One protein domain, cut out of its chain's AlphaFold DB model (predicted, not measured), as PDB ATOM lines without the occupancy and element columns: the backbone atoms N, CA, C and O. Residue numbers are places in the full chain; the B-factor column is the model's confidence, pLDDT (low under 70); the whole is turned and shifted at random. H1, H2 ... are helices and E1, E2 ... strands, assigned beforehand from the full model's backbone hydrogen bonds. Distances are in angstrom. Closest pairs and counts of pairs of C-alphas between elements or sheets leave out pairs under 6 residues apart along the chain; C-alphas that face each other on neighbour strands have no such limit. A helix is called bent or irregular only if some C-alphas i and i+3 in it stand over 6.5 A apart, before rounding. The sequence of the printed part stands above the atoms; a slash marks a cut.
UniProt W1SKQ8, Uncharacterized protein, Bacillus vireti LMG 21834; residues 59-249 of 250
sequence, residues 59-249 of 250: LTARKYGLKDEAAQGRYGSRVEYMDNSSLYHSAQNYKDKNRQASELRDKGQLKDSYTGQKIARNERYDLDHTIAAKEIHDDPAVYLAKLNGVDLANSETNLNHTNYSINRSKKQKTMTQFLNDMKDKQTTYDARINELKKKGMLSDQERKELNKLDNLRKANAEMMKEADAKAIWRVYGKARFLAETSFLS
ATOM      1  N   LEU A  59     157.205 189.214 258.010       85.62
ATOM      2  CA  LEU A  59     157.605 190.271 258.938       85.62
ATOM      3  C   LEU A  59     156.476 190.632 259.910       85.62
ATOM      4  O   LEU A  59     156.711 190.693 261.118       85.62
ATOM      5  N   THR A  60     155.262 190.862 259.402       87.88
ATOM      6  CA  THR A  60     154.115 191.237 260.241       87.88
ATOM      7  C   THR A  60     153.677 190.077 261.132       87.88
ATOM      8  O   THR A  60     153.452 190.304 262.315       87.88
ATOM      9  N   ALA A  61     153.714 188.839 260.631       90.38
ATOM     10  CA  ALA A  61     153.434 187.627 261.398       90.38
ATOM     11  C   ALA A  61     154.343 187.476 262.627       90.38
ATOM     12  O   ALA A  61     153.877 187.159 263.719       90.38
ATOM     13  N   ARG A  62     155.647 187.744 262.479       90.75
ATOM     14  CA  ARG A  62     156.612 187.669 263.590       90.75
ATOM     15  C   ARG A  62     156.465 188.810 264.587       90.75
ATOM     16  O   ARG A  62     156.699 188.611 265.774       90.75
ATOM     17  N   LYS A  63     156.132 190.011 264.108       89.38
ATOM     18  CA  LYS A  63     156.080 191.217 264.945       89.38
ATOM     19  C   LYS A  63     154.738 191.389 265.661       89.38
ATOM     20  O   LYS A  63     154.715 191.882 266.783       89.38
ATOM     21  N   TYR A  64     153.647 191.001 265.011       87.38
ATOM     22  CA  TYR A  64     152.281 191.304 265.443       87.38
ATOM     23  C   TYR A  64     151.379 190.068 265.538       87.38
ATOM     24  O   TYR A  64     150.245 190.188 265.990       87.38
ATOM     25  N   GLY A  65     151.878 188.889 265.158       89.06
ATOM     26  CA  GLY A  65     151.085 187.666 265.080       89.06
ATOM     27  C   GLY A  65     150.388 187.494 263.728       89.06
ATOM     28  O   GLY A  65     150.438 188.365 262.862       89.06
ATOM     29  N   LEU A  66     149.768 186.328 263.554       90.31
ATOM     30  CA  LEU A  66     149.028 185.952 262.347       90.31
ATOM     31  C   LEU A  66     147.612 186.536 262.390       90.31
ATOM     32  O   LEU A  66     146.956 186.444 263.428       90.31
ATOM     33  N   LYS A  67     147.143 187.083 261.271       88.12
ATOM     34  CA  LYS A  67     145.766 187.543 261.033       88.12
ATOM     35  C   LYS A  67     144.952 186.526 260.232       88.12
ATOM     36  O   LYS A  67     143.752 186.422 260.454       88.12
ATOM     37  N   ASP A  68     145.586 185.779 259.325       87.25
ATOM     38  CA  ASP A  68     144.959 184.704 258.553       87.25
ATOM     39  C   ASP A  68     144.491 183.594 259.503       87.25
ATOM     40  O   ASP A  68     145.308 182.895 260.108       87.25
ATOM     41  N   GLU A  69     143.175 183.409 259.620       90.81
ATOM     42  CA  GLU A  69     142.567 182.429 260.531       90.81
ATOM     43  C   GLU A  69     143.057 181.003 260.242       90.81
ATOM     44  O   GLU A  69     143.298 180.207 261.154       90.81
ATOM     45  N   ALA A  70     143.287 180.676 258.968       91.75
ATOM     46  CA  ALA A  70     143.807 179.372 258.589       91.75
ATOM     47  C   ALA A  70     145.261 179.182 259.068       91.75
ATOM     48  O   ALA A  70     145.623 178.094 259.525       91.75
ATOM     49  N   ALA A  71     146.111 180.207 258.965       92.56
ATOM     50  CA  ALA A  71     147.472 180.198 259.494       92.56
ATOM     51  C   ALA A  71     147.480 180.153 261.020       92.56
ATOM     52  O   ALA A  71     148.261 179.386 261.582       92.56
ATOM     53  N   GLN A  72     146.591 180.895 261.684       94.62
ATOM     54  CA  GLN A  72     146.396 180.808 263.130       94.62
ATOM     55  C   GLN A  72     146.021 179.385 263.550       94.62
ATOM     56  O   GLN A  72     146.624 178.854 264.476       94.62
ATOM     57  N   GLY A  73     145.102 178.732 262.832       95.62
ATOM     58  CA  GLY A  73     144.732 177.339 263.082       95.62
ATOM     59  C   GLY A  73     145.916 176.379 262.926       95.62
ATOM     60  O   GLY A  73     146.158 175.545 263.800       95.62
ATOM     61  N   ARG A  74     146.716 176.524 261.860       94.81
ATOM     62  CA  ARG A  74     147.945 175.726 261.661       94.81
ATOM     63  C   ARG A  74     148.976 175.969 262.766       94.81
ATOM     64  O   ARG A  74     149.557 175.018 263.275       94.81
ATOM     65  N   TYR A  75     149.199 177.225 263.140       95.25
ATOM     66  CA  TYR A  75     150.162 177.597 264.172       95.25
ATOM     67  C   TYR A  75     149.709 177.152 265.566       95.25
ATOM     68  O   TYR A  75     150.514 176.642 266.338       95.25
ATOM     69  N   GLY A  76     148.428 177.316 265.894       94.81
ATOM     70  CA  GLY A  76     147.843 176.960 267.186       94.81
ATOM     71  C   GLY A  76     147.659 175.455 267.392       94.81
ATOM     72  O   GLY A  76     147.694 174.997 268.526       94.81
ATOM     73  N   SER A  77     147.518 174.680 266.313       93.88
ATOM     74  CA  SER A  77     147.469 173.208 266.371       93.88
ATOM     75  C   SER A  77     148.849 172.544 266.418       93.88
ATOM     76  O   SER A  77     148.931 171.316 266.503       93.88
ATOM     77  N   ARG A  78     149.944 173.319 266.373       93.12
ATOM     78  CA  ARG A  78     151.293 172.763 266.507       93.12
ATOM     79  C   ARG A  78     151.467 172.145 267.894       93.12
ATOM     80  O   ARG A  78     151.100 172.739 268.903       93.12
ATOM     81  N   VAL A  79     152.085 170.973 267.940       92.62
ATOM     82  CA  VAL A  79     152.537 170.378 269.203       92.62
ATOM     83  C   VAL A  79     153.700 171.209 269.748       92.62
ATOM     84  O   VAL A  79     154.531 171.690 268.973       92.62
ATOM     85  N   GLU A  80     153.770 171.369 271.067       93.19
ATOM     86  CA  GLU A  80     154.871 172.060 271.738       93.19
ATOM     87  C   GLU A  80     156.230 171.458 271.360       93.19
ATOM     88  O   GLU A  80     156.384 170.239 271.230       93.19
ATOM     89  N   TYR A  81     157.247 172.314 271.197       90.94
ATOM     90  CA  TYR A  81     158.565 171.864 270.732       90.94
ATOM     91  C   TYR A  81     159.186 170.811 271.666       90.94
ATOM     92  O   TYR A  81     159.881 169.897 271.228       90.94
ATOM     93  N   MET A  82     158.945 170.917 272.976       89.44
ATOM     94  CA  MET A  82     159.484 169.965 273.954       89.44
ATOM     95  C   MET A  82     158.971 168.541 273.720       89.44
ATOM     96  O   MET A  82     159.762 167.599 273.795       89.44
ATOM     97  N   ASP A  83     157.703 168.400 273.333       90.19
ATOM     98  CA  ASP A  83     157.050 167.106 273.123       90.19
ATOM     99  C   ASP A  83     157.411 166.475 271.769       90.19
ATOM    100  O   ASP A  83     157.232 165.274 271.569       90.19
ATOM    101  N   ASN A  84     157.958 167.262 270.833       89.69
ATOM    102  CA  ASN A  84     158.291 166.812 269.478       89.69
ATOM    103  C   ASN A  84     159.758 167.028 269.066       89.69
ATOM    104  O   ASN A  84     160.125 166.759 267.920       89.69
ATOM    105  N   SER A  85     160.621 167.465 269.985       89.38
ATOM    106  CA  SER A  85     162.032 167.772 269.703       89.38
ATOM    107  C   SER A  85     162.799 166.602 269.067       89.38
ATOM    108  O   SER A  85     163.718 166.804 268.270       89.38
ATOM    109  N   SER A  86     162.388 165.361 269.348       91.88
ATOM    110  CA  SER A  86     162.954 164.145 268.757       91.88
ATOM    111  C   SER A  86     162.753 164.044 267.239       91.88
ATOM    112  O   SER A  86     163.581 163.430 266.557       91.88
ATOM    113  N   LEU A  87     161.715 164.672 266.673       92.62
ATOM    114  CA  LEU A  87     161.462 164.693 265.226       92.62
ATOM    115  C   LEU A  87     162.623 165.343 264.468       92.62
ATOM    116  O   LEU A  87     163.051 164.858 263.421       92.62
ATOM    117  N   TYR A  88     163.206 166.386 265.054       91.44
ATOM    118  CA  TYR A  88     164.304 167.133 264.455       91.44
ATOM    119  C   TYR A  88     165.601 166.319 264.380       91.44
ATOM    120  O   TYR A  88     166.371 166.497 263.443       91.44
ATOM    121  N   HIS A  89     165.822 165.374 265.296       89.25
ATOM    122  CA  HIS A  89     167.022 164.524 265.314       89.25
ATOM    123  C   HIS A  89     166.809 163.122 264.724       89.25
ATOM    124  O   HIS A  89     167.771 162.390 264.487       89.25
ATOM    125  N   SER A  90     165.560 162.731 264.470       93.06
ATOM    126  CA  SER A  90     165.211 161.436 263.872       93.06
ATOM    127  C   SER A  90     165.018 161.490 262.353       93.06
ATOM    128  O   SER A  90     164.993 160.427 261.718       93.06
ATOM    129  N   ALA A  91     164.949 162.692 261.774       94.00
ATOM    130  CA  ALA A  91     164.814 162.916 260.340       94.00
ATOM    131  C   ALA A  91     165.972 162.302 259.529       94.00
ATOM    132  O   ALA A  91     167.124 162.233 259.973       94.00
ATOM    133  N   GLN A  92     165.660 161.838 258.317       94.94
ATOM    134  CA  GLN A  92     166.602 161.085 257.488       94.94
ATOM    135  C   GLN A  92     167.802 161.935 257.042       94.94
ATOM    136  O   GLN A  92     168.940 161.491 257.151       94.94
ATOM    137  N   ASN A  93     167.567 163.184 256.645       93.69
ATOM    138  CA  ASN A  93     168.614 164.155 256.309       93.69
ATOM    139  C   ASN A  93     169.596 164.409 257.466       93.69
ATOM    140  O   ASN A  93     170.804 164.451 257.237       93.69
ATOM    141  N   TYR A  94     169.112 164.505 258.709       95.56
ATOM    142  CA  TYR A  94     169.962 164.640 259.896       95.56
ATOM    143  C   TYR A  94     170.878 163.417 260.074       95.56
ATOM    144  O   TYR A  94     172.089 163.545 260.292       95.56
ATOM    145  N   LYS A  95     170.313 162.211 259.934       96.06
ATOM    146  CA  LYS A  95     171.060 160.945 260.002       96.06
ATOM    147  C   LYS A  95     172.082 160.825 258.873       96.06
ATOM    148  O   LYS A  95     173.231 160.463 259.123       96.06
ATOM    149  N   ASP A  96     171.689 161.164 257.650       96.31
ATOM    150  CA  ASP A  96     172.547 161.096 256.469       96.31
ATOM    151  C   ASP A  96     173.721 162.073 256.569       96.31
ATOM    152  O   ASP A  96     174.859 161.683 256.306       96.31
ATOM    153  N   LYS A  97     173.484 163.308 257.032       96.81
ATOM    154  CA  LYS A  97     174.542 164.306 257.246       96.81
ATOM    155  C   LYS A  97     175.570 163.806 258.266       96.81
ATOM    156  O   LYS A  97     176.772 163.918 258.039       96.81
ATOM    157  N   ASN A  98     175.121 163.184 259.360       96.94
ATOM    158  CA  ASN A  98     176.019 162.568 260.342       96.94
ATOM    159  C   ASN A  98     176.794 161.366 259.788       96.94
ATOM    160  O   ASN A  98     177.985 161.234 260.077       96.94
ATOM    161  N   ARG A  99     176.158 160.520 258.965       97.31
ATOM    162  CA  ARG A  99     176.839 159.406 258.286       97.31
ATOM    163  C   ARG A  99     177.954 159.918 257.372       97.31
ATOM    164  O   ARG A  99     179.097 159.494 257.526       97.31
ATOM    165  N   GLN A 100     177.651 160.896 256.517       96.94
ATOM    166  CA  GLN A 100     178.634 161.539 255.636       96.94
ATOM    167  C   GLN A 100     179.802 162.142 256.426       96.94
ATOM    168  O   GLN A 100     180.962 161.970 256.054       96.94
ATOM    169  N   ALA A 101     179.526 162.815 257.545       96.81
ATOM    170  CA  ALA A 101     180.583 163.375 258.381       96.81
ATOM    171  C   ALA A 101     181.474 162.303 259.017       96.81
ATOM    172  O   ALA A 101     182.685 162.501 259.093       96.81
ATOM    173  N   SER A 102     180.911 161.161 259.429       96.25
ATOM    174  CA  SER A 102     181.717 160.042 259.927       96.25
ATOM    175  C   SER A 102     182.670 159.519 258.849       96.25
ATOM    176  O   SER A 102     183.860 159.374 259.116       96.25
ATOM    177  N   GLU A 103     182.183 159.326 257.620       97.00
ATOM    178  CA  GLU A 103     183.005 158.882 256.486       97.00
ATOM    179  C   GLU A 103     184.114 159.892 256.141       97.00
ATOM    180  O   GLU A 103     185.262 159.515 255.896       97.00
ATOM    181  N   LEU A 104     183.797 161.191 256.147       97.19
ATOM    182  CA  LEU A 104     184.778 162.257 255.924       97.19
ATOM    183  C   LEU A 104     185.812 162.332 257.052       97.19
ATOM    184  O   LEU A 104     186.984 162.615 256.791       97.19
ATOM    185  N   ARG A 105     185.411 162.077 258.301       95.94
ATOM    186  CA  ARG A 105     186.329 162.040 259.446       95.94
ATOM    187  C   ARG A 105     187.300 160.873 259.331       95.94
ATOM    188  O   ARG A 105     188.490 161.071 259.559       95.94
ATOM    189  N   ASP A 106     186.824 159.696 258.935       95.06
ATOM    190  CA  ASP A 106     187.680 158.517 258.757       95.06
ATOM    191  C   ASP A 106     188.731 158.734 257.658       95.06
ATOM    192  O   ASP A 106     189.852 158.239 257.762       95.06
ATOM    193  N   LYS A 107     188.413 159.569 256.661       96.00
ATOM    194  CA  LYS A 107     189.343 160.020 255.612       96.00
ATOM    195  C   LYS A 107     190.226 161.213 256.019       96.00
ATOM    196  O   LYS A 107     191.049 161.653 255.220       96.00
ATOM    197  N   GLY A 108     190.055 161.791 257.213       96.00
ATOM    198  CA  GLY A 108     190.772 163.004 257.638       96.00
ATOM    199  C   GLY A 108     190.428 164.253 256.808       96.00
ATOM    200  O   GLY A 108     191.277 165.126 256.580       96.00
ATOM    201  N   GLN A 109     189.196 164.310 256.298       97.19
ATOM    202  CA  GLN A 109     188.684 165.349 255.400       97.19
ATOM    203  C   GLN A 109     187.553 166.183 256.010       97.19
ATOM    204  O   GLN A 109     187.256 167.249 255.473       97.19
ATOM    205  N   LEU A 110     186.943 165.739 257.116       97.69
ATOM    206  CA  LEU A 110     185.887 166.497 257.789       97.69
ATOM    207  C   LEU A 110     186.428 167.857 258.249       97.69
ATOM    208  O   LEU A 110     187.398 167.922 259.005       97.69
ATOM    209  N   LYS A 111     185.793 168.935 257.786       97.62
ATOM    210  CA  LYS A 111     186.083 170.309 258.198       97.62
ATOM    211  C   LYS A 111     184.984 170.816 259.122       97.62
ATOM    212  O   LYS A 111     183.812 170.541 258.887       97.62
ATOM    213  N   ASP A 112     185.380 171.558 260.141       98.06
ATOM    214  CA  ASP A 112     184.481 172.284 261.030       98.06
ATOM    215  C   ASP A 112     183.923 173.515 260.306       98.06
ATOM    216  O   ASP A 112     184.687 174.355 259.821       98.06
ATOM    217  N   SER A 113     182.597 173.631 260.248       97.75
ATOM    218  CA  SER A 113     181.908 174.733 259.571       97.75
ATOM    219  C   SER A 113     182.201 176.108 260.181       97.75
ATOM    220  O   SER A 113     182.123 177.110 259.476       97.75
ATOM    221  N   TYR A 114     182.520 176.181 261.474       97.88
ATOM    222  CA  TYR A 114     182.692 177.438 262.209       97.88
ATOM    223  C   TYR A 114     184.148 177.826 262.441       97.88
ATOM    224  O   TYR A 114     184.408 178.963 262.823       97.88
ATOM    225  N   THR A 115     185.101 176.923 262.216       97.25
ATOM    226  CA  THR A 115     186.539 177.233 262.342       97.25
ATOM    227  C   THR A 115     187.296 177.095 261.021       97.25
ATOM    228  O   THR A 115     188.394 177.631 260.887       97.25
ATOM    229  N   GLY A 116     186.752 176.342 260.057       96.31
ATOM    230  CA  GLY A 116     187.414 175.985 258.797       96.31
ATOM    231  C   GLY A 116     188.537 174.957 258.945       96.31
ATOM    232  O   GLY A 116     189.101 174.500 257.945       96.31
ATOM    233  N   GLN A 117     188.859 174.565 260.180       96.56
ATOM    234  CA  GLN A 117     189.895 173.591 260.486       96.56
ATOM    235  C   GLN A 117     189.381 172.172 260.247       96.56
ATOM    236  O   GLN A 117     188.185 171.895 260.319       96.56
ATOM    237  N   LYS A 118     190.298 171.245 259.962       97.00
ATOM    238  CA  LYS A 118     189.954 169.823 259.937       97.00
ATOM    239  C   LYS A 118     189.660 169.348 261.357       97.00
ATOM    240  O   LYS A 118     190.447 169.622 262.257       97.00
ATOM    241  N   ILE A 119     188.582 168.595 261.522       96.00
ATOM    242  CA  ILE A 119     188.254 167.934 262.784       96.00
ATOM    243  C   ILE A 119     189.121 166.680 262.893       96.00
ATOM    244  O   ILE A 119     189.087 165.812 262.012       96.00
ATOM    245  N   ALA A 120     189.921 166.580 263.957       93.62
ATOM    246  CA  ALA A 120     190.786 165.420 264.157       93.62
ATOM    247  C   ALA A 120     189.972 164.154 264.485       93.62
ATOM    248  O   ALA A 120     188.862 164.214 265.011       93.62
ATOM    249  N   ARG A 121     190.537 162.968 264.223       91.81
ATOM    250  CA  ARG A 121     189.833 161.684 264.424       91.81
ATOM    251  C   ARG A 121     189.361 161.469 265.869       91.81
ATOM    252  O   ARG A 121     188.308 160.878 266.087       91.81
ATOM    253  N   ASN A 122     190.138 161.942 266.841       91.50
ATOM    254  CA  ASN A 122     189.855 161.870 268.277       91.50
ATOM    255  C   ASN A 122     189.162 163.128 268.833       91.50
ATOM    256  O   ASN A 122     188.905 163.204 270.036       91.50
ATOM    257  N   GLU A 123     188.877 164.121 267.994       93.69
ATOM    258  CA  GLU A 123     188.208 165.348 268.405       93.69
ATOM    259  C   GLU A 123     186.691 165.148 268.470       93.69
ATOM    260  O   GLU A 123     186.079 164.477 267.635       93.69
ATOM    261  N   ARG A 124     186.065 165.731 269.498       95.50
ATOM    262  CA  ARG A 124     184.614 165.676 269.678       95.50
ATOM    263  C   ARG A 124     183.948 166.800 268.892       95.50
ATOM    264  O   ARG A 124     184.271 167.971 269.089       95.50
ATOM    265  N   TYR A 125     182.954 166.442 268.094       96.94
ATOM    266  CA  TYR A 125     182.131 167.373 267.332       96.94
ATOM    267  C   TYR A 125     180.653 167.006 267.468       96.94
ATOM    268  O   TYR A 125     180.322 165.871 267.811       96.94
ATOM    269  N   ASP A 126     179.788 167.979 267.212       97.06
ATOM    270  CA  ASP A 126     178.337 167.824 267.149       97.06
ATOM    271  C   ASP A 126     177.830 168.348 265.789       97.06
ATOM    272  O   ASP A 126     178.557 169.037 265.067       97.06
ATOM    273  N   LEU A 127     176.579 168.032 265.445       97.31
ATOM    274  CA  LEU A 127     175.856 168.643 264.329       97.31
ATOM    275  C   LEU A 127     174.968 169.772 264.869       97.31
ATOM    276  O   LEU A 127     173.971 169.490 265.536       97.31
ATOM    277  N   ASP A 128     175.363 171.021 264.624       97.19
ATOM    278  CA  ASP A 128     174.632 172.220 265.043       97.19
ATOM    279  C   ASP A 128     173.523 172.565 264.049       97.19
ATOM    280  O   ASP A 128     173.697 172.460 262.832       97.19
ATOM    281  N   HIS A 129     172.407 173.037 264.598       97.00
ATOM    282  CA  HIS A 129     171.384 173.768 263.868       97.00
ATOM    283  C   HIS A 129     171.728 175.257 263.965       97.00
ATOM    284  O   HIS A 129     171.548 175.870 265.021       97.00
ATOM    285  N   THR A 130     172.256 175.842 262.888       97.25
ATOM    286  CA  THR A 130     172.728 177.237 262.885       97.25
ATOM    287  C   THR A 130     171.635 178.192 263.357       97.25
ATOM    288  O   THR A 130     171.840 178.897 264.349       97.25
ATOM    289  N   ILE A 131     170.455 178.102 262.747       96.44
ATOM    290  CA  ILE A 131     169.183 178.570 263.292       96.44
ATOM    291  C   ILE A 131     168.595 177.428 264.114       96.44
ATOM    292  O   ILE A 131     168.401 176.321 263.599       96.44
ATOM    293  N   ALA A 132     168.306 177.690 265.387       95.88
ATOM    294  CA  ALA A 132     167.836 176.662 266.304       95.88
ATOM    295  C   ALA A 132     166.530 176.020 265.806       95.88
ATOM    296  O   ALA A 132     165.598 176.713 265.405       95.88
ATOM    297  N   ALA A 133     166.420 174.693 265.912       94.88
ATOM    298  CA  ALA A 133     165.204 173.968 265.537       94.88
ATOM    299  C   ALA A 133     163.946 174.514 266.241       94.88
ATOM    300  O   ALA A 133     162.908 174.669 265.608       94.88
ATOM    301  N   LYS A 134     164.069 174.896 267.522       95.06
ATOM    302  CA  LYS A 134     162.997 175.555 268.283       95.06
ATOM    303  C   LYS A 134     162.574 176.894 267.674       95.06
ATOM    304  O   LYS A 134     161.390 177.189 267.641       95.06
ATOM    305  N   GLU A 135     163.531 177.700 267.211       94.75
ATOM    306  CA  GLU A 135     163.236 179.000 266.594       94.75
ATOM    307  C   GLU A 135     162.383 178.811 265.338       94.75
ATOM    308  O   GLU A 135     161.370 179.477 265.183       94.75
ATOM    309  N   ILE A 136     162.742 177.839 264.495       95.00
ATOM    310  CA  ILE A 136     161.979 177.502 263.286       95.00
ATOM    311  C   ILE A 136     160.612 176.907 263.646       95.00
ATOM    312  O   ILE A 136     159.614 177.229 263.005       95.00
ATOM    313  N   HIS A 137     160.555 176.048 264.667       95.12
ATOM    314  CA  HIS A 137     159.314 175.426 265.140       95.12
ATOM    315  C   HIS A 137     158.278 176.449 265.605       95.12
ATOM    316  O   HIS A 137     157.086 176.286 265.341       95.12
ATOM    317  N   ASP A 138     158.747 177.486 266.298       95.06
ATOM    318  CA  ASP A 138     157.925 178.546 266.876       95.06
ATOM    319  C   ASP A 138     157.769 179.761 265.945       95.06
ATOM    320  O   ASP A 138     157.135 180.740 266.331       95.06
ATOM    321  N   ASP A 139     158.313 179.735 264.723       94.69
ATOM    322  CA  ASP A 139     158.198 180.865 263.798       94.69
ATOM    323  C   ASP A 139     156.826 180.868 263.094       94.69
ATOM    324  O   ASP A 139     156.574 180.017 262.232       94.69
ATOM    325  N   PRO A 140     155.939 181.847 263.362       93.69
ATOM    326  CA  PRO A 140     154.631 181.927 262.712       93.69
ATOM    327  C   PRO A 140     154.725 182.063 261.184       93.69
ATOM    328  O   PRO A 140     153.825 181.613 260.471       93.69
ATOM    329  N   ALA A 141     155.822 182.615 260.653       92.56
ATOM    330  CA  ALA A 141     156.017 182.747 259.211       92.56
ATOM    331  C   ALA A 141     156.122 181.387 258.495       92.56
ATOM    332  O   ALA A 141     155.742 181.277 257.327       92.56
ATOM    333  N   VAL A 142     156.592 180.340 259.183       92.94
ATOM    334  CA  VAL A 142     156.653 178.971 258.642       92.94
ATOM    335  C   VAL A 142     155.242 178.441 258.373       92.94
ATOM    336  O   VAL A 142     154.978 177.886 257.306       92.94
ATOM    337  N   TYR A 143     154.310 178.682 259.295       92.94
ATOM    338  CA  TYR A 143     152.918 178.223 259.205       92.94
ATOM    339  C   TYR A 143     152.081 179.080 258.256       92.94
ATOM    340  O   TYR A 143     151.206 178.552 257.557       92.94
ATOM    341  N   LEU A 144     152.385 180.379 258.176       91.75
ATOM    342  CA  LEU A 144     151.846 181.267 257.149       91.75
ATOM    343  C   LEU A 144     152.179 180.734 255.750       91.75
ATOM    344  O   LEU A 144     151.280 180.523 254.941       91.75
ATOM    345  N   ALA A 145     153.452 180.409 255.507       89.88
ATOM    346  CA  ALA A 145     153.940 179.882 254.232       89.88
ATOM    347  C   ALA A 145     153.644 178.384 254.007       89.88
ATOM    348  O   ALA A 145     154.084 177.822 253.003       89.88
ATOM    349  N   LYS A 146     152.921 177.721 254.926       92.88
ATOM    350  CA  LYS A 146     152.583 176.283 254.871       92.88
ATOM    351  C   LYS A 146     153.818 175.381 254.701       92.88
ATOM    352  O   LYS A 146     153.778 174.372 253.999       92.88
ATOM    353  N   LEU A 147     154.929 175.757 255.328       91.75
ATOM    354  CA  LEU A 147     156.183 175.012 255.283       91.75
ATOM    355  C   LEU A 147     156.285 174.007 256.433       91.75
ATOM    356  O   LEU A 147     155.729 174.203 257.511       91.75
ATOM    357  N   ASN A 148     157.046 172.935 256.210       91.88
ATOM    358  CA  ASN A 148     157.365 171.956 257.242       91.88
ATOM    359  C   ASN A 148     158.602 172.408 258.039       91.88
ATOM    360  O   ASN A 148     159.708 172.467 257.497       91.88
ATOM    361  N   GLY A 149     158.419 172.708 259.328       93.12
ATOM    362  CA  GLY A 149     159.496 173.163 260.214       93.12
ATOM    363  C   GLY A 149     160.645 172.159 260.376       93.12
ATOM    364  O   GLY A 149     161.805 172.569 260.415       93.12
ATOM    365  N   VAL A 150     160.359 170.851 260.383       94.50
ATOM    366  CA  VAL A 150     161.379 169.789 260.495       94.50
ATOM    367  C   VAL A 150     162.273 169.761 259.256       94.50
ATOM    368  O   VAL A 150     163.498 169.676 259.380       94.50
ATOM    369  N   ASP A 151     161.687 169.895 258.066       94.38
ATOM    370  CA  ASP A 151     162.441 169.936 256.808       94.38
ATOM    371  C   ASP A 151     163.305 171.196 256.702       94.38
ATOM    372  O   ASP A 151     164.438 171.140 256.221       94.38
ATOM    373  N   LEU A 152     162.783 172.339 257.159       94.56
ATOM    374  CA  LEU A 152     163.525 173.600 257.186       94.56
ATOM    375  C   LEU A 152     164.704 173.539 258.159       94.56
ATOM    376  O   LEU A 152     165.832 173.873 257.782       94.56
ATOM    377  N   ALA A 153     164.461 173.070 259.384       95.31
ATOM    378  CA  ALA A 153     165.494 172.933 260.398       95.31
ATOM    379  C   ALA A 153     166.596 171.975 259.949       95.31
ATOM    380  O   ALA A 153     167.772 172.283 260.115       95.31
ATOM    381  N   ASN A 154     166.239 170.868 259.302       96.56
ATOM    382  CA  ASN A 154     167.202 169.895 258.798       96.56
ATOM    383  C   ASN A 154     167.649 170.151 257.348       96.56
ATOM    384  O   ASN A 154     168.153 169.252 256.668       96.56
ATOM    385  N   SER A 155     167.481 171.378 256.854       95.06
ATOM    386  CA  SER A 155     168.041 171.776 255.568       95.06
ATOM    387  C   SER A 155     169.571 171.746 255.600       95.06
ATOM    388  O   SER A 155     170.203 171.988 256.627       95.06
ATOM    389  N   GLU A 156     170.185 171.449 254.453       94.44
ATOM    390  CA  GLU A 156     171.631 171.224 254.369       94.44
ATOM    391  C   GLU A 156     172.462 172.405 254.890       94.44
ATOM    392  O   GLU A 156     173.472 172.192 255.554       94.44
ATOM    393  N   THR A 157     172.035 173.638 254.609       94.88
ATOM    394  CA  THR A 157     172.757 174.850 255.017       94.88
ATOM    395  C   THR A 157     172.562 175.199 256.488       94.88
ATOM    396  O   THR A 157     173.369 175.951 257.030       94.88
ATOM    397  N   ASN A 158     171.526 174.657 257.137       97.12
ATOM    398  CA  ASN A 158     171.275 174.854 258.562       97.12
ATOM    399  C   ASN A 158     171.971 173.803 259.440       97.12
ATOM    400  O   ASN A 158     172.115 174.018 260.638       97.12
ATOM    401  N   LEU A 159     172.406 172.681 258.856       97.38
ATOM    402  CA  LEU A 159     173.087 171.585 259.542       97.38
ATOM    403  C   LEU A 159     174.608 171.688 259.377       97.38
ATOM    404  O   LEU A 159     175.160 171.322 258.337       97.38
ATOM    405  N   ASN A 160     175.291 172.137 260.430       97.69
ATOM    406  CA  ASN A 160     176.724 172.424 260.416       97.69
ATOM    407  C   ASN A 160     177.492 171.609 261.462       97.69
ATOM    408  O   ASN A 160     177.262 171.731 262.663       97.69
ATOM    409  N   HIS A 161     178.437 170.776 261.017       97.94
ATOM    410  CA  HIS A 161     179.327 170.062 261.932       97.94
ATOM    411  C   HIS A 161     180.355 171.017 262.525       97.94
ATOM    412  O   HIS A 161     181.067 171.708 261.799       97.94
ATOM    413  N   THR A 162     180.455 171.036 263.849       97.88
ATOM    414  CA  THR A 162     181.387 171.915 264.557       97.88
ATOM    415  C   THR A 162     181.880 171.288 265.854       97.88
ATOM    416  O   THR A 162     181.260 170.367 266.397       97.88
ATOM    417  N   ASN A 163     183.004 171.780 266.368       97.31
ATOM    418  CA  ASN A 163     183.564 171.373 267.643       97.31
ATOM    419  C   ASN A 163     182.499 171.425 268.752       97.31
ATOM    420  O   ASN A 163     181.775 172.410 268.929       97.31
ATOM    421  N   TYR A 164     182.460 170.359 269.552       96.81
ATOM    422  CA  TYR A 164     181.507 170.191 270.651       96.81
ATOM    423  C   TYR A 164     181.484 171.406 271.595       96.81
ATOM    424  O   TYR A 164     180.424 171.835 272.046       96.81
ATOM    425  N   SER A 165     182.642 172.001 271.894       97.19
ATOM    426  CA  SER A 165     182.735 173.143 272.811       97.19
ATOM    427  C   SER A 165     182.051 174.390 272.247       97.19
ATOM    428  O   SER A 165     181.388 175.100 273.005       97.19
ATOM    429  N   ILE A 166     182.172 174.630 270.933       97.50
ATOM    430  CA  ILE A 166     181.522 175.748 270.232       97.50
ATOM    431  C   ILE A 166     180.007 175.543 270.258       97.50
ATOM    432  O   ILE A 166     179.290 176.382 270.807       97.50
ATOM    433  N   ASN A 167     179.535 174.385 269.784       97.50
ATOM    434  CA  ASN A 167     178.110 174.046 269.746       97.50
ATOM    435  C   ASN A 167     177.435 174.195 271.124       97.50
ATOM    436  O   ASN A 167     176.444 174.904 271.303       97.50
ATOM    437  N   ARG A 168     178.024 173.581 272.158       96.12
ATOM    438  CA  ARG A 168     177.454 173.571 273.518       96.12
ATOM    439  C   ARG A 168     177.512 174.930 274.209       96.12
ATOM    440  O   ARG A 168     176.779 175.149 275.174       96.12
ATOM    441  N   SER A 169     178.384 175.828 273.751       96.44
ATOM    442  CA  SER A 169     178.427 177.216 274.215       96.44
ATOM    443  C   SER A 169     177.381 178.087 273.509       96.44
ATOM    444  O   SER A 169     176.757 178.927 274.165       96.44
ATOM    445  N   LYS A 170     177.139 177.852 272.208       95.69
ATOM    446  CA  LYS A 170     176.100 178.531 271.415       95.69
ATOM    447  C   LYS A 170     174.696 178.232 271.931       95.69
ATOM    448  O   LYS A 170     173.937 179.167 272.190       95.69
ATOM    449  N   LYS A 171     174.373 176.959 272.182       92.44
ATOM    450  CA  LYS A 171     173.030 176.531 272.623       92.44
ATOM    451  C   LYS A 171     171.947 177.049 271.653       92.44
ATOM    452  O   LYS A 171     172.072 176.878 270.451       92.44
ATOM    453  N   GLN A 172     170.900 177.688 272.182       90.50
ATOM    454  CA  GLN A 172     169.778 178.261 271.428       90.50
ATOM    455  C   GLN A 172     169.992 179.737 271.048       90.50
ATOM    456  O   GLN A 172     169.052 180.386 270.605       90.50
ATOM    457  N   LYS A 173     171.185 180.301 271.272       95.25
ATOM    458  CA  LYS A 173     171.457 181.699 270.916       95.25
ATOM    459  C   LYS A 173     171.475 181.862 269.404       95.25
ATOM    460  O   LYS A 173     172.001 180.997 268.697       95.25
ATOM    461  N   THR A 174     171.000 183.011 268.936       94.94
ATOM    462  CA  THR A 174     171.222 183.423 267.548       94.94
ATOM    463  C   THR A 174     172.714 183.616 267.293       94.94
ATOM    464  O   THR A 174     173.496 183.834 268.230       94.94
ATOM    465  N   MET A 175     173.131 183.571 266.027       95.75
ATOM    466  CA  MET A 175     174.543 183.748 265.695       95.75
ATOM    467  C   MET A 175     175.079 185.097 266.190       95.75
ATOM    468  O   MET A 175     176.135 185.160 266.819       95.75
ATOM    469  N   THR A 176     174.306 186.168 266.007       96.25
ATOM    470  CA  THR A 176     174.642 187.509 266.502       96.25
ATOM    471  C   THR A 176     174.814 187.542 268.021       96.25
ATOM    472  O   THR A 176     175.813 188.067 268.509       96.25
ATOM    473  N   GLN A 177     173.881 186.950 268.778       97.38
ATOM    474  CA  GLN A 177     173.987 186.872 270.239       97.38
ATOM    475  C   GLN A 177     175.242 186.108 270.664       97.38
ATOM    476  O   GLN A 177     175.967 186.555 271.547       97.38
ATOM    477  N   PHE A 178     175.523 184.972 270.023       97.31
ATOM    478  CA  PHE A 178     176.696 184.167 270.341       97.31
ATOM    479  C   PHE A 178     178.012 184.900 270.059       97.31
ATOM    480  O   PHE A 178     178.916 184.873 270.893       97.31
ATOM    481  N   LEU A 179     178.121 185.577 268.912       97.00
ATOM    482  CA  LEU A 179     179.325 186.321 268.541       97.00
ATOM    483  C   LEU A 179     179.560 187.536 269.446       97.00
ATOM    484  O   LEU A 179     180.705 187.795 269.812       97.00
ATOM    485  N   ASN A 180     178.498 188.239 269.850       97.38
ATOM    486  CA  ASN A 180     178.602 189.327 270.824       97.38
ATOM    487  C   ASN A 180     179.080 188.798 272.184       97.38
ATOM    488  O   ASN A 180     180.073 189.285 272.712       97.38
ATOM    489  N   ASP A 181     178.476 187.714 272.680       96.31
ATOM    490  CA  ASP A 181     178.910 187.032 273.905       96.31
ATOM    491  C   ASP A 181     180.392 186.618 273.867       96.31
ATOM    492  O   ASP A 181     181.092 186.700 274.879       96.31
ATOM    493  N   MET A 182     180.862 186.114 272.721       95.56
ATOM    494  CA  MET A 182     182.259 185.714 272.526       95.56
ATOM    495  C   MET A 182     183.196 186.921 272.526       95.56
ATOM    496  O   MET A 182     184.278 186.844 273.108       95.56
ATOM    497  N   LYS A 183     182.778 188.031 271.910       95.88
ATOM    498  CA  LYS A 183     183.527 189.291 271.899       95.88
ATOM    499  C   LYS A 183     183.652 189.867 273.310       95.88
ATOM    500  O   LYS A 183     184.756 190.210 273.722       95.88
ATOM    501  N   ASP A 184     182.562 189.892 274.069       96.56
ATOM    502  CA  ASP A 184     182.541 190.435 275.432       96.56
ATOM    503  C   ASP A 184     183.420 189.619 276.390       96.56
ATOM    504  O   ASP A 184     184.087 190.164 277.269       96.56
ATOM    505  N   LYS A 185     183.471 188.294 276.201       96.00
ATOM    506  CA  LYS A 185     184.258 187.374 277.042       96.00
ATOM    507  C   LYS A 185     185.686 187.159 276.547       96.00
ATOM    508  O   LYS A 185     186.443 186.442 277.203       96.00
ATOM    509  N   GLN A 186     186.068 187.764 275.422       94.38
ATOM    510  CA  GLN A 186     187.344 187.512 274.755       94.38
ATOM    511  C   GLN A 186     188.535 187.722 275.695       94.38
ATOM    512  O   GLN A 186     189.330 186.805 275.892       94.38
ATOM    513  N   THR A 187     188.624 188.894 276.327       96.44
ATOM    514  CA  THR A 187     189.734 189.237 277.228       96.44
ATOM    515  C   THR A 187     189.802 188.294 278.428       96.44
ATOM    516  O   THR A 187     190.883 187.857 278.815       96.44
ATOM    517  N   THR A 188     188.649 187.927 278.999       96.88
ATOM    518  CA  THR A 188     188.571 186.985 280.123       96.88
ATOM    519  C   THR A 188     189.049 185.590 279.724       96.88
ATOM    520  O   THR A 188     189.799 184.962 280.469       96.88
ATOM    521  N   TYR A 189     188.653 185.104 278.545       96.69
ATOM    522  CA  TYR A 189     189.098 183.809 278.033       96.69
ATOM    523  C   TYR A 189     190.594 183.803 277.734       96.69
ATOM    524  O   TYR A 189     191.282 182.879 278.162       96.69
ATOM    525  N   ASP A 190     191.113 184.843 277.081       96.88
ATOM    526  CA  ASP A 190     192.536 184.949 276.749       96.88
ATOM    527  C   ASP A 190     193.403 185.022 278.023       96.88
ATOM    528  O   ASP A 190     194.420 184.332 278.129       96.88
ATOM    529  N   ALA A 191     192.970 185.774 279.041       97.50
ATOM    530  CA  ALA A 191     193.642 185.824 280.339       97.50
ATOM    531  C   ALA A 191     193.660 184.452 281.035       97.50
ATOM    532  O   ALA A 191     194.716 184.001 281.483       97.50
ATOM    533  N   ARG A 192     192.515 183.758 281.067       97.50
ATOM    534  CA  ARG A 192     192.390 182.439 281.700       97.50
ATOM    535  C   ARG A 192     193.203 181.366 280.975       97.50
ATOM    536  O   ARG A 192     193.869 180.563 281.621       97.50
ATOM    537  N   ILE A 193     193.212 181.373 279.642       97.19
ATOM    538  CA  ILE A 193     194.055 180.483 278.832       97.19
ATOM    539  C   ILE A 193     195.534 180.694 279.176       97.19
ATOM    540  O   ILE A 193     196.260 179.724 279.392       97.19
ATOM    541  N   ASN A 194     195.980 181.951 279.256       96.94
ATOM    542  CA  ASN A 194     197.366 182.285 279.582       96.94
ATOM    543  C   ASN A 194     197.750 181.867 281.008       96.94
ATOM    544  O   ASN A 194     198.855 181.371 281.218       96.94
ATOM    545  N   GLU A 195     196.852 182.044 281.977       96.94
ATOM    546  CA  GLU A 195     197.036 181.575 283.353       96.94
ATOM    547  C   GLU A 195     197.215 180.050 283.400       96.94
ATOM    548  O   GLU A 195     198.206 179.553 283.937       96.94
ATOM    549  N   LEU A 196     196.302 179.303 282.769       96.88
ATOM    550  CA  LEU A 196     196.337 177.841 282.739       96.88
ATOM    551  C   LEU A 196     197.593 177.322 282.020       96.88
ATOM    552  O   LEU A 196     198.266 176.424 282.520       96.88
ATOM    553  N   LYS A 197     197.988 177.923 280.890       95.31
ATOM    554  CA  LYS A 197     199.211 177.526 280.165       95.31
ATOM    555  C   LYS A 197     200.493 177.746 280.979       95.31
ATOM    556  O   LYS A 197     201.460 177.018 280.775       95.31
ATOM    557  N   LYS A 198     200.504 178.695 281.922       96.00
ATOM    558  CA  LYS A 198     201.654 178.957 282.808       96.00
ATOM    559  C   LYS A 198     201.740 178.012 284.008       96.00
ATOM    560  O   LYS A 198     202.801 177.925 284.617       96.00
ATOM    561  N   LYS A 199     200.662 177.304 284.359       91.19
ATOM    562  CA  LYS A 199     200.559 176.564 285.630       91.19
ATOM    563  C   LYS A 199     201.417 175.288 285.713       91.19
ATOM    564  O   LYS A 199     201.501 174.687 286.778       91.19
ATOM    565  N   GLY A 200     202.105 174.882 284.644       85.31
ATOM    566  CA  GLY A 200     203.009 173.722 284.633       85.31
ATOM    567  C   GLY A 200     202.270 172.381 284.735       85.31
ATOM    568  O   GLY A 200     202.186 171.655 283.749       85.31
ATOM    569  N   MET A 201     201.691 172.066 285.900       92.56
ATOM    570  CA  MET A 201     200.780 170.932 286.100       92.56
ATOM    571  C   MET A 201     199.331 171.409 286.213       92.56
ATOM    572  O   MET A 201     198.982 172.188 287.098       92.56
ATOM    573  N   LEU A 202     198.483 170.887 285.327       95.56
ATOM    574  CA  LEU A 202     197.041 171.125 285.323       95.56
ATOM    575  C   LEU A 202     196.298 169.904 285.858       95.56
ATOM    576  O   LEU A 202     196.546 168.777 285.412       95.56
ATOM    577  N   SER A 203     195.335 170.148 286.744       97.00
ATOM    578  CA  SER A 203     194.324 169.158 287.115       97.00
ATOM    579  C   SER A 203     193.467 168.762 285.906       97.00
ATOM    580  O   SER A 203     193.405 169.463 284.891       97.00
ATOM    581  N   ASP A 204     192.747 167.645 286.006       96.81
ATOM    582  CA  ASP A 204     191.857 167.193 284.929       96.81
ATOM    583  C   ASP A 204     190.742 168.199 284.616       96.81
ATOM    584  O   ASP A 204     190.334 168.340 283.460       96.81
ATOM    585  N   GLN A 205     190.246 168.910 285.633       96.69
ATOM    586  CA  GLN A 205     189.241 169.958 285.456       96.69
ATOM    587  C   GLN A 205     189.820 171.135 284.671       96.69
ATOM    588  O   GLN A 205     189.230 171.558 283.678       96.69
ATOM    589  N   GLU A 206     191.010 171.596 285.049       97.38
ATOM    590  CA  GLU A 206     191.708 172.691 284.374       97.38
ATOM    591  C   GLU A 206     192.112 172.330 282.944       97.38
ATOM    592  O   GLU A 206     192.019 173.155 282.041       97.38
ATOM    593  N   ARG A 207     192.494 171.074 282.693       96.56
ATOM    594  CA  ARG A 207     192.791 170.590 281.339       96.56
ATOM    595  C   ARG A 207     191.551 170.612 280.447       96.56
ATOM    596  O   ARG A 207     191.630 171.009 279.284       96.56
ATOM    597  N   LYS A 208     190.397 170.195 280.982       95.94
ATOM    598  CA  LYS A 208     189.107 170.265 280.273       95.94
ATOM    599  C   LYS A 208     188.687 171.712 280.027       95.94
ATOM    600  O   LYS A 208     188.206 172.015 278.937       95.94
ATOM    601  N   GLU A 209     188.881 172.586 281.013       97.25
ATOM    602  CA  GLU A 209     188.623 174.021 280.895       97.25
ATOM    603  C   GLU A 209     189.488 174.644 279.796       97.25
ATOM    604  O   GLU A 209     188.945 175.250 278.874       97.25
ATOM    605  N   LEU A 210     190.805 174.419 279.830       97.38
ATOM    606  CA  LEU A 210     191.737 174.926 278.828       97.38
ATOM    607  C   LEU A 210     191.354 174.463 277.421       97.38
ATOM    608  O   LEU A 210     191.230 175.287 276.523       97.38
ATOM    609  N   ASN A 211     191.082 173.167 277.239       96.06
ATOM    610  CA  ASN A 211     190.662 172.629 275.944       96.06
ATOM    611  C   ASN A 211     189.349 173.264 275.455       96.06
ATOM    612  O   ASN A 211     189.210 173.600 274.281       96.06
ATOM    613  N   LYS A 212     188.375 173.465 276.350       96.88
ATOM    614  CA  LYS A 212     187.122 174.151 276.012       96.88
ATOM    615  C   LYS A 212     187.388 175.585 275.548       96.88
ATOM    616  O   LYS A 212     186.844 175.987 274.523       96.88
ATOM    617  N   LEU A 213     188.194 176.342 276.293       97.69
ATOM    618  CA  LEU A 213     188.506 177.738 275.983       97.69
ATOM    619  C   LEU A 213     189.307 177.860 274.683       97.69
ATOM    620  O   LEU A 213     188.905 178.625 273.810       97.69
ATOM    621  N   ASP A 214     190.360 177.061 274.498       96.12
ATOM    622  CA  ASP A 214     191.141 177.039 273.255       96.12
ATOM    623  C   ASP A 214     190.242 176.706 272.047       96.12
ATOM    624  O   ASP A 214     190.338 177.360 271.010       96.12
ATOM    625  N   ASN A 215     189.312 175.749 272.169       96.38
ATOM    626  CA  ASN A 215     188.375 175.436 271.085       96.38
ATOM    627  C   ASN A 215     187.380 176.567 270.799       96.38
ATOM    628  O   ASN A 215     187.081 176.825 269.637       96.38
ATOM    629  N   LEU A 216     186.900 177.276 271.825       96.56
ATOM    630  CA  LEU A 216     186.060 178.461 271.625       96.56
ATOM    631  C   LEU A 216     186.815 179.580 270.905       96.56
ATOM    632  O   LEU A 216     186.240 180.250 270.053       96.56
ATOM    633  N   ARG A 217     188.109 179.763 271.194       95.38
ATOM    634  CA  ARG A 217     188.942 180.778 270.530       95.38
ATOM    635  C   ARG A 217     189.276 180.452 269.076       95.38
ATOM    636  O   ARG A 217     189.619 181.365 268.335       95.38
ATOM    637  N   LYS A 218     189.130 179.193 268.648       95.81
ATOM    638  CA  LYS A 218     189.244 178.797 267.234       95.81
ATOM    639  C   LYS A 218     188.016 179.172 266.397       95.81
ATOM    640  O   LYS A 218     188.102 179.103 265.172       95.81
ATOM    641  N   ALA A 219     186.889 179.527 267.020       96.06
ATOM    642  CA  ALA A 219     185.691 179.952 266.300       96.06
ATOM    643  C   ALA A 219     185.988 181.182 265.429       96.06
ATOM    644  O   ALA A 219     186.485 182.201 265.913       96.06
ATOM    645  N   ASN A 220     185.671 181.086 264.141       97.31
ATOM    646  CA  ASN A 220     185.872 182.143 263.165       97.31
ATOM    647  C   ASN A 220     184.553 182.894 262.940       97.31
ATOM    648  O   ASN A 220     183.597 182.359 262.380       97.31
ATOM    649  N   ALA A 221     184.518 184.162 263.356       96.69
ATOM    650  CA  ALA A 221     183.315 184.984 263.285       96.69
ATOM    651  C   ALA A 221     182.790 185.190 261.853       96.69
ATOM    652  O   ALA A 221     181.579 185.284 261.667       96.69
ATOM    653  N   GLU A 222     183.664 185.266 260.848       97.00
ATOM    654  CA  GLU A 222     183.256 185.436 259.450       97.00
ATOM    655  C   GLU A 222     182.596 184.167 258.917       97.00
ATOM    656  O   GLU A 222     181.490 184.236 258.388       97.00
ATOM    657  N   MET A 223     183.206 183.002 259.152       97.19
ATOM    658  CA  MET A 223     182.632 181.716 258.743       97.19
ATOM    659  C   MET A 223     181.293 181.442 259.430       97.19
ATOM    660  O   MET A 223     180.349 180.963 258.807       97.19
ATOM    661  N   MET A 224     181.188 181.790 260.712       97.50
ATOM    662  CA  MET A 224     179.943 181.678 261.464       97.50
ATOM    663  C   MET A 224     178.840 182.580 260.893       97.50
ATOM    664  O   MET A 224     177.708 182.125 260.734       97.50
ATOM    665  N   LYS A 225     179.161 183.827 260.523       97.25
ATOM    666  CA  LYS A 225     178.217 184.734 259.844       97.25
ATOM    667  C   LYS A 225     177.830 184.234 258.456       97.25
ATOM    668  O   LYS A 225     176.675 184.364 258.065       97.25
ATOM    669  N   GLU A 226     178.769 183.664 257.710       96.81
ATOM    670  CA  GLU A 226     178.496 183.097 256.391       96.81
ATOM    671  C   GLU A 226     177.552 181.889 256.489       96.81
ATOM    672  O   GLU A 226     176.590 181.787 255.726       96.81
ATOM    673  N   ALA A 227     177.791 180.992 257.451       96.69
ATOM    674  CA  ALA A 227     176.907 179.866 257.731       96.69
ATOM    675  C   ALA A 227     175.500 180.342 258.130       96.69
ATOM    676  O   ALA A 227     174.511 179.832 257.604       96.69
ATOM    677  N   ASP A 228     175.414 181.361 258.988       97.00
ATOM    678  CA  ASP A 228     174.150 181.978 259.401       97.00
ATOM    679  C   ASP A 228     173.391 182.585 258.216       97.00
ATOM    680  O   ASP A 228     172.221 182.275 258.002       97.00
ATOM    681  N   ALA A 229     174.072 183.342 257.351       95.12
ATOM    682  CA  ALA A 229     173.470 183.905 256.145       95.12
ATOM    683  C   ALA A 229     172.928 182.817 255.197       95.12
ATOM    684  O   ALA A 229     171.819 182.945 254.669       95.12
ATOM    685  N   LYS A 230     173.672 181.718 255.006       95.19
ATOM    686  CA  LYS A 230     173.235 180.571 254.186       95.19
ATOM    687  C   LYS A 230     172.036 179.844 254.796       95.19
ATOM    688  O   LYS A 230     171.140 179.418 254.060       95.19
ATOM    689  N   ALA A 231     172.007 179.691 256.118       94.81
ATOM    690  CA  ALA A 231     170.877 179.105 256.830       94.81
ATOM    691  C   ALA A 231     169.630 179.993 256.697       94.81
ATOM    692  O   ALA A 231     168.591 179.522 256.236       94.81
ATOM    693  N   ILE A 232     169.757 181.294 256.980       91.94
ATOM    694  CA  ILE A 232     168.681 182.292 256.866       91.94
ATOM    695  C   ILE A 232     168.098 182.310 255.456       91.94
ATOM    696  O   ILE A 232     166.879 182.248 255.292       91.94
ATOM    697  N   TRP A 233     168.947 182.354 254.429       89.94
ATOM    698  CA  TRP A 233     168.479 182.374 253.047       89.94
ATOM    699  C   TRP A 233     167.692 181.108 252.694       89.94
ATOM    700  O   TRP A 233     166.618 181.187 252.100       89.94
ATOM    701  N   ARG A 234     168.171 179.930 253.104       89.12
ATOM    702  CA  ARG A 234     167.488 178.670 252.792       89.12
ATOM    703  C   ARG A 234     166.177 178.506 253.557       89.12
ATOM    704  O   ARG A 234     165.196 178.054 252.968       89.12
ATOM    705  N   VAL A 235     166.169 178.853 254.842       86.00
ATOM    706  CA  VAL A 235     165.020 178.676 255.738       86.00
ATOM    707  C   VAL A 235     163.961 179.743 255.467       86.00
ATOM    708  O   VAL A 235     162.820 179.426 255.132       86.00
ATOM    709  N   TYR A 236     164.344 181.017 255.542       81.94
ATOM    710  CA  TYR A 236     163.409 182.138 255.462       81.94
ATOM    711  C   TYR A 236     163.259 182.709 254.051       81.94
ATOM    712  O   TYR A 236     162.196 183.241 253.733       81.94
ATOM    713  N   GLY A 237     164.253 182.560 253.169       80.44
ATOM    714  CA  GLY A 237     164.099 182.933 251.758       80.44
ATOM    715  C   GLY A 237     163.039 182.086 251.050       80.44
ATOM    716  O   GLY A 237     162.239 182.620 250.286       80.44
ATOM    717  N   LYS A 238     162.943 180.789 251.385       68.88
ATOM    718  CA  LYS A 238     161.872 179.912 250.887       68.88
ATOM    719  C   LYS A 238     160.490 180.359 251.375       68.88
ATOM    720  O   LYS A 238     159.555 180.399 250.582       68.88
ATOM    721  N   ALA A 239     160.372 180.718 252.656       63.28
ATOM    722  CA  ALA A 239     159.125 181.226 253.231       63.28
ATOM    723  C   ALA A 239     158.683 182.536 252.568       63.28
ATOM    724  O   ALA A 239     157.514 182.691 252.224       63.28
ATOM    725  N   ARG A 240     159.630 183.450 252.336       66.62
ATOM    726  CA  ARG A 240     159.371 184.734 251.684       66.62
ATOM    727  C   ARG A 240     158.911 184.567 250.236       66.62
ATOM    728  O   ARG A 240     157.865 185.100 249.886       66.62
ATOM    729  N   PHE A 241     159.639 183.788 249.435       66.12
ATOM    730  CA  PHE A 241     159.292 183.553 248.031       66.12
ATOM    731  C   PHE A 241     157.899 182.929 247.882       66.12
ATOM    732  O   PHE A 241     157.095 183.402 247.088       66.12
ATOM    733  N   LEU A 242     157.587 181.899 248.679       60.56
ATOM    734  CA  LEU A 242     156.299 181.208 248.582       60.56
ATOM    735  C   LEU A 242     155.127 182.063 249.063       60.56
ATOM    736  O   LEU A 242     154.061 182.012 248.448       60.56
ATOM    737  N   ALA A 243     155.320 182.856 250.121       58.53
ATOM    738  CA  ALA A 243     154.319 183.822 250.555       58.53
ATOM    739  C   ALA A 243     154.019 184.809 249.417       58.53
ATOM    740  O   ALA A 243     152.872 184.905 249.002       58.53
ATOM    741  N   GLU A 244     155.047 185.435 248.837       58.91
ATOM    742  CA  GLU A 244     154.911 186.406 247.739       58.91
ATOM    743  C   GLU A 244     154.223 185.807 246.492       58.91
ATOM    744  O   GLU A 244     153.339 186.442 245.921       58.91
ATOM    745  N   THR A 245     154.532 184.563 246.101       57.69
ATOM    746  CA  THR A 245     153.872 183.913 244.949       57.69
ATOM    747  C   THR A 245     152.425 183.494 245.211       57.69
ATOM    748  O   THR A 245     151.633 183.453 244.276       57.69
ATOM    749  N   SER A 246     152.061 183.206 246.465       52.38
ATOM    750  CA  SER A 246     150.681 182.849 246.840       52.38
ATOM    751  C   SER A 246     149.727 184.047 246.765       52.38
ATOM    752  O   SER A 246     148.518 183.868 246.650       52.38
ATOM    753  N   PHE A 247     150.267 185.270 246.823       48.59
ATOM    754  CA  PHE A 247     149.500 186.507 246.658       48.59
ATOM    755  C   PHE A 247     149.239 186.871 245.188       48.59
ATOM    756  O   PHE A 247     148.319 187.634 244.922       48.59
ATOM    757  N   LEU A 248     150.005 186.324 244.236       38.56
ATOM    758  CA  LEU A 248     149.861 186.614 242.798       38.56
ATOM    759  C   LEU A 248     148.868 185.687 242.075       38.56
ATOM    760  O   LEU A 248     148.661 185.829 240.875       38.56
ATOM    761  N   SER A 249     148.276 184.728 242.790       35.12
ATOM    762  CA  SER A 249     147.327 183.741 242.257       35.12
ATOM    763  C   SER A 249     145.851 184.067 242.536       35.12
ATOM    764  O   SER A 249     145.028 183.153 242.515       35.12
TER     765      SER A 249
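What this domain is: This is residues 59 to 249 of the 250 residues of an uncharacterized protein of Bacillus vireti LMG 21834 (UniProt W1SKQ8). This is an elongated, mostly helical body with a small sheet of two strands, E1 and E2, near its middle, a cluster of short helices, H1, H2, H3, H5, H6 and H7, toward one end, and the helical hairpin of H10 and H11 at the other. The long helix H12 runs from beside the sheet along the cluster, while H4 and H8 lie on different sides of the sheet and H9 leads toward the hairpin. The printed part has 191 residues with twelve named helices and two named strands, in the order H1 H2 H3 H4 E1 H5 H6 H7 E2 H8 H9 H10 H11 H12; the sheet is antiparallel and the class is mostly helix. It is only just compact, close to loose, with a radius of gyration of the C-alphas of 19.5 A and spans of 69 by 37 by 31 A.

How they stand to each other: Begin at the sheet, where E1, residues 125 to 129, and E2, residues 159 to 163, are antiparallel neighbours at 144 degrees. Look there for N 128 and O 160 at 2.8 A and N 126 and O 162 at 2.9 A, both within hydrogen-bond range. H4, residues 92 to 106, comes closest to E2 at the C-alphas of Tyr 94 and Leu 159, 7.6 A. H8, residues 164 to 170, comes closest to E1 at the C-alphas of Tyr 125 and Tyr 164, 4.4 A. H11, residues 204 to 217, touches H8 with residues 212 to 216 alone, at a steep tilt of 65 degrees, the same way; their closest C-alphas are Ile 166 and Leu 216, 5.5 A. H10, residues 186 to 198, forms a helical hairpin with H11, at a steep tilt of 42 degrees; their closest C-alphas are Ile 193 and Leu 210, 6.0 A. H12, residues 221 to 247, touches H9, residues 175 to 184, at a shallow tilt of 26 degrees, opposite ways, with residues 221 to 228 of H12 alone; the closest C-alphas are Met 175 and Asp 228, 6.5 A. Farther along, H12 only just touches H7, residues 149 to 153, with 3 pairs of C-alphas within 8 A, the closest Leu 152 and Val 235, 5.5 A. H5, residues 133 to 137, touches H7 at the C-alphas of Ala 133 and Ala 153, 5.3 A, and H3, residues 81 to 90, touches H5 at those of Tyr 81 and Lys 134, 6.3 A. H6, residues 140 to 144, touches H1, residues 59 to 64, at Ala 61 and Ala 141, C-alphas 5.9 A apart, and H2, residues 69 to 76, at Ala 71 and Leu 144, 5.1 A apart. Every O i to N i+4 pair is within hydrogen-bond range in the helices but for H12, 21 of 23, and H3, 2 of 6, where 5 of 7 O i to N i+3 pairs are.

Where its parts are: Find C-alpha 125 at (182.131, 167.373, 267.332); from there E1 runs 13.0 A, and E2 is 13.2 A long. Find C-alpha 59, where H1 begins, at (157.605, 190.271, 258.938). H4 covers 21.3 A, H11 20.0 A, H10 18.5 A, H9 14.3 A and H3 14.1 A; H3 is irregular, with C-alphas 83 and 86 7.9 A apart. H12, 37.7 A long, has a kink of 28 degrees near residue 233 and ends at C-alpha 247, (149.500, 186.507, 246.658).

The domain as a whole: The C-alphas farthest apart are those of Gly 200 and Ser 249, 70.7 A. The printed part has no cut. Look at residues 107 to 124 for the long link from H4 to E1; the other links are tight. Mean pLDDT of the printed part is 92.2, and residues 238 to 249 are under 70.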